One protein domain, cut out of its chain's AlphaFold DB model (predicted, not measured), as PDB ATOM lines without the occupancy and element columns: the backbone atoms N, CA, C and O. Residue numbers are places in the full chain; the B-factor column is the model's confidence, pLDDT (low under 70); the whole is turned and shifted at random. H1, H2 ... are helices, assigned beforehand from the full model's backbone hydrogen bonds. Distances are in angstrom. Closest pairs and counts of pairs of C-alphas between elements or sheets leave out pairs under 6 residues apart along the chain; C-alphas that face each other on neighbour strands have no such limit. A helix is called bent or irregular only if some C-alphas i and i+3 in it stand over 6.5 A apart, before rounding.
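AT A GLANCE: This is residues 68 to 87 and 100 to 135 of the 305 residues of an uncharacterized protein of Malassezia vespertilionis (UniProt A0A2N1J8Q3). Two helices, H1 and the shorter H2, lie side by side and run opposite ways, H2 along the first half of H1. The chain then turns through the small helix H3 near the beginning of H1, and a last stretch without a named element, residues 120 to 135, crosses H1 and ends on the side of H1 away from H2. The printed part has 56 residues with three named helices, in the order H1, H2, H3, and no named strand: its class is all helix. The whole is compact, with a radius of gyration of the C-alphas of 11.3 A, and rounded, spanning 28 by 27 by 18 A.

HOW THE PARTS SIT: H1, residues 72 to 86, touches H2, residues 101 to 110, with its residues 73 to 79 alone. Their closest C-alphas, of Leu 76 and Leu 104, are 6.9 A apart, and the helices run opposite ways at a shallow tilt of 17 degrees. H3, residues 115 to 119, only just touches H1, with 3 pairs of C-alphas within 8 A; residues 72 to 73 alone of H1 take part, and the closest C-alphas, of Ala 73 and Asp 117, are 6.0 A apart. H2 and H3 are apart, joined by a tight link of 4 residues. Every O i to N i+4 pair is within hydrogen-bond range in H2 and H3, against 7 of 11 in H1.

IN THESE COORDINATES: H1 begins with C-alpha 72 at (-42.806, -32.512, 23.459) and is 24.4 A long. It is irregular: C-alphas 75 and 78 are 7.1 A apart. H2 is 14.3 A long. H3 ends with C-alpha 119 at (-37.210, -35.248, 13.382).

THE WHOLE: Residues 88 to 99 are cut out, and C-alphas 87 and 100 are 13.7 A apart. The C-alphas farthest apart, of Pro 68 and Gly 87, are separated by 29.0 A; those of Pro 68 and Thr 135 are 6.9 A apart. The mean pLDDT of the printed part is 86.4, and residue 87 is under 70.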
ATOM      1  N   PRO A  68     -40.194 -36.201  35.263       80.81
ATOM      2  CA  PRO A  68     -39.352 -36.488  34.116       80.81
ATOM      3  C   PRO A  68     -39.413 -35.325  33.126       80.81
ATOM      4  O   PRO A  68     -40.488 -34.830  32.791       80.81
ATOM      5  N   VAL A  69     -38.247 -34.907  32.636       82.94
ATOM      6  CA  VAL A  69     -38.161 -33.971  31.514       82.94
ATOM      7  C   VAL A  69     -38.367 -34.780  30.240       82.94
ATOM      8  O   VAL A  69     -37.502 -35.560  29.844       82.94
ATOM      9  N   LEU A  70     -39.541 -34.638  29.636       85.12
ATOM     10  CA  LEU A  70     -39.910 -35.332  28.407       85.12
ATOM     11  C   LEU A  70     -39.801 -34.386  27.211       85.12
ATOM     12  O   LEU A  70     -40.048 -33.187  27.332       85.12
ATOM     13  N   SER A  71     -39.461 -34.941  26.045       89.00
ATOM     14  CA  SER A  71     -39.631 -34.226  24.777       89.00
ATOM     15  C   SER A  71     -41.114 -33.925  24.554       89.00
ATOM     16  O   SER A  71     -41.968 -34.723  24.944       89.00
ATOM     17  N   LYS A  72     -41.429 -32.818  23.875       90.56
ATOM     18  CA  LYS A  72     -42.806 -32.512  23.459       90.56
ATOM     19  C   LYS A  72     -43.409 -33.652  22.637       90.56
ATOM     20  O   LYS A  72     -44.542 -34.051  22.875       90.56
ATOM     21  N   ALA A  73     -42.605 -34.258  21.763       92.88
ATOM     22  CA  ALA A  73     -43.008 -35.389  20.936       92.88
ATOM     23  C   ALA A  73     -43.197 -36.710  21.715       92.88
ATOM     24  O   ALA A  73     -43.564 -37.725  21.124       92.88
ATOM     25  N   ALA A  74     -43.012 -36.733  23.044       90.31
ATOM     26  CA  ALA A  74     -43.238 -37.928  23.862       90.31
ATOM     27  C   ALA A  74     -44.672 -38.478  23.763       90.31
ATOM     28  O   ALA A  74     -44.862 -39.686  23.924       90.31
ATOM     29  N   CYS A  75     -45.662 -37.638  23.440       89.50
ATOM     30  CA  CYS A  75     -47.038 -38.065  23.171       89.50
ATOM     31  C   CYS A  75     -47.148 -39.018  21.963       89.50
ATOM     32  O   CYS A  75     -48.016 -39.890  21.952       89.50
ATOM     33  N   LEU A  76     -46.221 -38.943  20.999       91.56
ATOM     34  CA  LEU A  76     -46.169 -39.836  19.835       91.56
ATOM     35  C   LEU A  76     -45.573 -41.214  20.167       91.56
ATOM     36  O   LEU A  76     -45.723 -42.164  19.390       91.56
ATOM     37  N   ALA A  77     -44.913 -41.363  21.322       90.81
ATOM     38  CA  ALA A  77     -44.187 -42.579  21.685       90.81
ATOM     39  C   ALA A  77     -45.033 -43.866  21.631       90.81
ATOM     40  O   ALA A  77     -44.532 -44.860  21.102       90.81
ATOM     41  N   PRO A  78     -46.285 -43.910  22.137       89.56
ATOM     42  CA  PRO A  78     -47.102 -45.122  22.082       89.56
ATOM     43  C   PRO A  78     -47.413 -45.567  20.645       89.56
ATOM     44  O   PRO A  78     -47.336 -46.758  20.344       89.56
ATOM     45  N   LEU A  79     -47.714 -44.616  19.753       90.31
ATOM     46  CA  LEU A  79     -48.065 -44.884  18.355       90.31
ATOM     47  C   LEU A  79     -46.845 -45.358  17.560       90.31
ATOM     48  O   LEU A  79     -46.892 -46.390  16.889       90.31
ATOM     49  N   LEU A  80     -45.721 -44.658  17.704       89.75
ATOM     50  CA  LEU A  80     -44.466 -45.017  17.047       89.75
ATOM     51  C   LEU A  80     -43.946 -46.390  17.506       89.75
ATOM     52  O   LEU A  80     -43.462 -47.171  16.688       89.75
ATOM     53  N   ARG A  81     -44.107 -46.736  18.790       89.50
ATOM     54  CA  ARG A  81     -43.725 -48.058  19.315       89.50
ATOM     55  C   ARG A  81     -44.606 -49.180  18.746       89.50
ATOM     56  O   ARG A  81     -44.090 -50.248  18.429       89.50
ATOM     57  N   LYS A  82     -45.909 -48.927  18.555       87.56
ATOM     58  CA  LYS A  82     -46.840 -49.869  17.902       87.56
ATOM     59  C   LYS A  82     -46.437 -50.148  16.448       87.56
ATOM     60  O   LYS A  82     -46.339 -51.310  16.069       87.56
ATOM     61  N   ARG A  83     -46.104 -49.097  15.683       85.31
ATOM     62  CA  ARG A  83     -45.575 -49.208  14.309       85.31
ATOM     63  C   ARG A  83     -44.280 -50.032  14.258       85.31
ATOM     64  O   ARG A  83     -44.120 -50.904  13.407       85.31
ATOM     65  N   GLN A  84     -43.352 -49.789  15.189       84.19
ATOM     66  CA  GLN A  84     -42.085 -50.532  15.263       84.19
ATOM     67  C   GLN A  84     -42.284 -52.027  15.566       84.19
ATOM     68  O   GLN A  84     -41.581 -52.860  14.991       84.19
ATOM     69  N   ALA A  85     -43.233 -52.374  16.442       80.06
ATOM     70  CA  ALA A  85     -43.514 -53.763  16.809       80.06
ATOM     71  C   ALA A  85     -44.063 -54.584  15.626       80.06
ATOM     72  O   ALA A  85     -43.682 -55.739  15.441       80.06
ATOM     73  N   ASN A  86     -44.897 -53.973  14.784       72.88
ATOM     74  CA  ASN A  86     -45.526 -54.658  13.656       72.88
ATOM     75  C   ASN A  86     -44.574 -54.860  12.460       72.88
ATOM     76  O   ASN A  86     -44.735 -55.821  11.706       72.88
ATOM     77  N   GLY A  87     -43.521 -54.044  12.334       67.19
ATOM     78  CA  GLY A  87     -42.471 -54.218  11.322       67.19
ATOM     79  C   GLY A  87     -41.464 -55.349  11.595       67.19
ATOM     80  O   GLY A  87     -40.726 -55.719  10.686       67.19
ATOM     81  N   SER A 100     -52.006 -44.982  11.236       79.88
ATOM     82  CA  SER A 100     -51.802 -44.284   9.969       79.88
ATOM     83  C   SER A 100     -51.068 -42.967  10.210       79.88
ATOM     84  O   SER A 100     -51.162 -42.386  11.294       79.88
ATOM     85  N   ASP A 101     -50.358 -42.473   9.195       84.50
ATOM     86  CA  ASP A 101     -49.661 -41.182   9.289       84.50
ATOM     87  C   ASP A 101     -50.627 -40.038   9.635       84.50
ATOM     88  O   ASP A 101     -50.279 -39.170  10.425       84.50
ATOM     89  N   SER A 102     -51.885 -40.108   9.183       86.44
ATOM     90  CA  SER A 102     -52.924 -39.140   9.560       86.44
ATOM     91  C   SER A 102     -53.216 -39.108  11.065       86.44
ATOM     92  O   SER A 102     -53.549 -38.057  11.594       86.44
ATOM     93  N   VAL A 103     -53.105 -40.237  11.779       88.12
ATOM     94  CA  VAL A 103     -53.293 -40.262  13.244       88.12
ATOM     95  C   VAL A 103     -52.094 -39.633  13.951       88.12
ATOM     96  O   VAL A 103     -52.276 -38.955  14.957       88.12
ATOM     97  N   LEU A 104     -50.880 -39.835  13.432       88.56
ATOM     98  CA  LEU A 104     -49.679 -39.190  13.969       88.56
ATOM     99  C   LEU A 104     -49.733 -37.668  13.774       88.56
ATOM    100  O   LEU A 104     -49.436 -36.940  14.715       88.56
ATOM    101  N   GLU A 105     -50.161 -37.210  12.596       90.31
ATOM    102  CA  GLU A 105     -50.312 -35.788  12.264       90.31
ATOM    103  C   GLU A 105     -51.380 -35.111  13.136       90.31
ATOM    104  O   GLU A 105     -51.111 -34.078  13.734       90.31
ATOM    105  N   LEU A 106     -52.540 -35.751  13.335       92.44
ATOM    106  CA  LEU A 106     -53.586 -35.230  14.225       92.44
ATOM    107  C   LEU A 106     -53.109 -35.049  15.675       92.44
ATOM    108  O   LEU A 106     -53.417 -34.038  16.298       92.44
ATOM    109  N   VAL A 107     -52.365 -36.021  16.218       91.56
ATOM    110  CA  VAL A 107     -51.812 -35.922  17.583       91.56
ATOM    111  C   VAL A 107     -50.703 -34.870  17.647       91.56
ATOM    112  O   VAL A 107     -50.567 -34.181  18.655       91.56
ATOM    113  N   ALA A 108     -49.908 -34.733  16.585       92.12
ATOM    114  CA  ALA A 108     -48.898 -33.689  16.497       92.12
ATOM    115  C   ALA A 108     -49.528 -32.289  16.510       92.12
ATOM    116  O   ALA A 108     -49.071 -31.439  17.273       92.12
ATOM    117  N   ASP A 109     -50.605 -32.086  15.751       92.69
ATOM    118  CA  ASP A 109     -51.357 -30.830  15.714       92.69
ATOM    119  C   ASP A 109     -52.041 -30.526  17.056       92.69
ATOM    120  O   ASP A 109     -51.991 -29.392  17.526       92.69
ATOM    121  N   GLU A 110     -52.631 -31.529  17.720       94.31
ATOM    122  CA  GLU A 110     -53.265 -31.366  19.043       94.31
ATOM    123  C   GLU A 110     -52.277 -30.872  20.116       94.31
ATOM    124  O   GLU A 110     -52.666 -30.172  21.053       94.31
ATOM    125  N   HIS A 111     -50.999 -31.227  19.976       91.44
ATOM    126  CA  HIS A 111     -49.936 -30.885  20.918       91.44
ATOM    127  C   HIS A 111     -48.984 -29.787  20.418       91.44
ATOM    128  O   HIS A 111     -47.924 -29.594  21.021       91.44
ATOM    129  N   ASP A 112     -49.346 -29.071  19.346       93.69
ATOM    130  CA  ASP A 112     -48.541 -28.001  18.741       93.69
ATOM    131  C   ASP A 112     -47.087 -28.436  18.434       93.69
ATOM    132  O   ASP A 112     -46.123 -27.695  18.673       93.69
ATOM    133  N   LEU A 113     -46.895 -29.671  17.950       93.00
ATOM    134  CA  LEU A 113     -45.567 -30.202  17.635       93.00
ATOM    135  C   LEU A 113     -45.045 -29.621  16.322       93.00
ATOM    136  O   LEU A 113     -45.653 -29.769  15.263       93.00
ATOM    137  N   THR A 114     -43.850 -29.039  16.360       92.00
ATOM    138  CA  THR A 114     -43.168 -28.600  15.140       92.00
ATOM    139  C   THR A 114     -42.497 -29.778  14.433       92.00
ATOM    140  O   THR A 114     -42.233 -30.816  15.038       92.00
ATOM    141  N   GLN A 115     -42.153 -29.614  13.152       89.56
ATOM    142  CA  GLN A 115     -41.370 -30.616  12.417       89.56
ATOM    143  C   GLN A 115     -40.036 -30.927  13.124       89.56
ATOM    144  O   GLN A 115     -39.652 -32.087  13.237       89.56
ATOM    145  N   ALA A 116     -39.380 -29.907  13.688       89.75
ATOM    146  CA  ALA A 116     -38.136 -30.071  14.439       89.75
ATOM    147  C   ALA A 116     -38.314 -30.911  15.719       89.75
ATOM    148  O   ALA A 116     -37.422 -31.674  16.076       89.75
ATOM    149  N   ASP A 117     -39.471 -30.825  16.389       90.75
ATOM    150  CA  ASP A 117     -39.761 -31.654  17.569       90.75
ATOM    151  C   ASP A 117     -39.877 -33.149  17.212       90.75
ATOM    152  O   ASP A 117     -39.684 -34.007  18.075       90.75
ATOM    153  N   GLN A 118     -40.199 -33.463  15.951       89.81
ATOM    154  CA  GLN A 118     -40.445 -34.821  15.465       89.81
ATOM    155  C   GLN A 118     -39.200 -35.475  14.848       89.81
ATOM    156  O   GLN A 118     -39.005 -36.675  15.031       89.81
ATOM    157  N   GLU A 119     -38.359 -34.713  14.139       87.81
ATOM    158  CA  GLU A 119     -37.210 -35.248  13.382       87.81
ATOM    159  C   GLU A 119     -36.174 -35.964  14.265       87.81
ATOM    160  O   GLU A 119     -35.653 -37.017  13.883       87.81
ATOM    161  N   ASP A 120     -35.943 -35.455  15.476       86.00
ATOM    162  CA  ASP A 120     -34.987 -36.026  16.433       86.00
ATOM    163  C   ASP A 120     -35.644 -36.934  17.488       86.00
ATOM    164  O   ASP A 120     -34.980 -37.441  18.402       86.00
ATOM    165  N   PHE A 121     -36.955 -37.167  17.392       90.75
ATOM    166  CA  PHE A 121     -37.673 -37.953  18.386       90.75
ATOM    167  C   PHE A 121     -37.699 -39.447  18.047       90.75
ATOM    168  O   PHE A 121     -38.444 -39.914  17.187       90.75
ATOM    169  N   TYR A 122     -36.953 -40.229  18.828       88.56
ATOM    170  CA  TYR A 122     -36.955 -41.688  18.752       88.56
ATOM    171  C   TYR A 122     -37.426 -42.280  20.083       88.56
ATOM    172  O   TYR A 122     -36.687 -42.243  21.071       88.56
ATOM    173  N   PRO A 123     -38.647 -42.843  20.155       89.12
ATOM    174  CA  PRO A 123     -39.122 -43.440  21.391       89.12
ATOM    175  C   PRO A 123     -38.329 -44.704  21.719       89.12
ATOM    176  O   PRO A 123     -37.914 -45.461  20.840       89.12
ATOM    177  N   ALA A 124     -38.177 -44.976  23.015       86.19
ATOM    178  CA  ALA A 124     -37.626 -46.242  23.473       86.19
ATOM    179  C   ALA A 124     -38.474 -47.423  22.969       86.19
ATOM    180  O   ALA A 124     -39.711 -47.366  22.960       86.19
ATOM    181  N   LYS A 125     -37.787 -48.520  22.616       85.44
ATOM    182  CA  LYS A 125     -38.398 -49.765  22.111       85.44
ATOM    183  C   LYS A 125     -39.457 -50.336  23.052       85.44
ATOM    184  O   LYS A 125     -40.411 -50.956  22.600       85.44
ATOM    185  N   MET A 126     -39.281 -50.138  24.353       84.25
ATOM    186  CA  MET A 126     -40.226 -50.557  25.380       84.25
ATOM    187  C   MET A 126     -40.919 -49.340  25.990       84.25
ATOM    188  O   MET A 126     -40.362 -48.240  26.035       84.25
ATOM    189  N   ALA A 127     -42.154 -49.540  26.444       84.31
ATOM    190  CA  ALA A 127     -42.821 -48.565  27.292       84.31
ATOM    191  C   ALA A 127     -42.101 -48.500  28.642       84.31
ATOM    192  O   ALA A 127     -41.631 -49.542  29.104       84.31
ATOM    193  N   PRO A 128     -42.003 -47.316  29.265       83.06
ATOM    194  CA  PRO A 128     -41.485 -47.232  30.619       83.06
ATOM    195  C   PRO A 128     -42.344 -48.088  31.567       83.06
ATOM    196  O   PRO A 128     -43.535 -48.269  31.296       83.06
ATOM    197  N   PRO A 129     -41.766 -48.603  32.667       83.19
ATOM    198  CA  PRO A 129     -42.473 -49.485  33.596       83.19
ATOM    199  C   PRO A 129     -43.742 -48.862  34.187       83.19
ATOM    200  O   PRO A 129     -44.737 -49.556  34.369       83.19
ATOM    201  N   ASP A 130     -43.709 -47.554  34.455       80.31
ATOM    202  CA  ASP A 130     -44.840 -46.782  34.963       80.31
ATOM    203  C   ASP A 130     -45.203 -45.665  33.961       80.31
ATOM    204  O   ASP A 130     -44.351 -44.832  33.635       80.31
ATOM    205  N   PRO A 131     -46.446 -45.617  33.440       74.50
ATOM    206  CA  PRO A 131     -46.883 -44.545  32.549       74.50
ATOM    207  C   PRO A 131     -47.049 -43.189  33.256       74.50
ATOM    208  O   PRO A 131     -46.921 -42.159  32.597       74.50
ATOM    209  N   ALA A 132     -47.318 -43.165  34.567       76.56
ATOM    210  CA  ALA A 132     -47.418 -41.930  35.348       76.56
ATOM    211  C   ALA A 132     -46.033 -41.342  35.662       76.56
ATOM    212  O   ALA A 132     -45.878 -40.126  35.763       76.56
ATOM    213  N   TYR A 133     -45.018 -42.205  35.761       74.69
ATOM    214  CA  TYR A 133     -43.622 -41.828  35.957       74.69
ATOM    215  C   TYR A 133     -42.745 -42.539  34.928       74.69
ATOM    216  O   TYR A 133     -42.140 -43.560  35.255       74.69
ATOM    217  N   PRO A 134     -42.655 -42.006  33.691       72.06
ATOM    218  CA  PRO A 134     -41.951 -42.632  32.575       72.06
ATOM    219  C   PRO A 134     -40.420 -42.602  32.725       72.06
ATOM    220  O   PRO A 134     -39.695 -42.049  31.900       72.06
ATOM    221  N   THR A 135     -39.915 -43.204  33.796       79.00
ATOM    222  CA  THR A 135     -38.499 -43.373  34.094       79.00
ATOM    223  C   THR A 135     -38.143 -44.852  34.073       79.00
ATOM    224  O   THR A 135     -38.901 -45.703  34.527       79.00
TER     225      THR A 135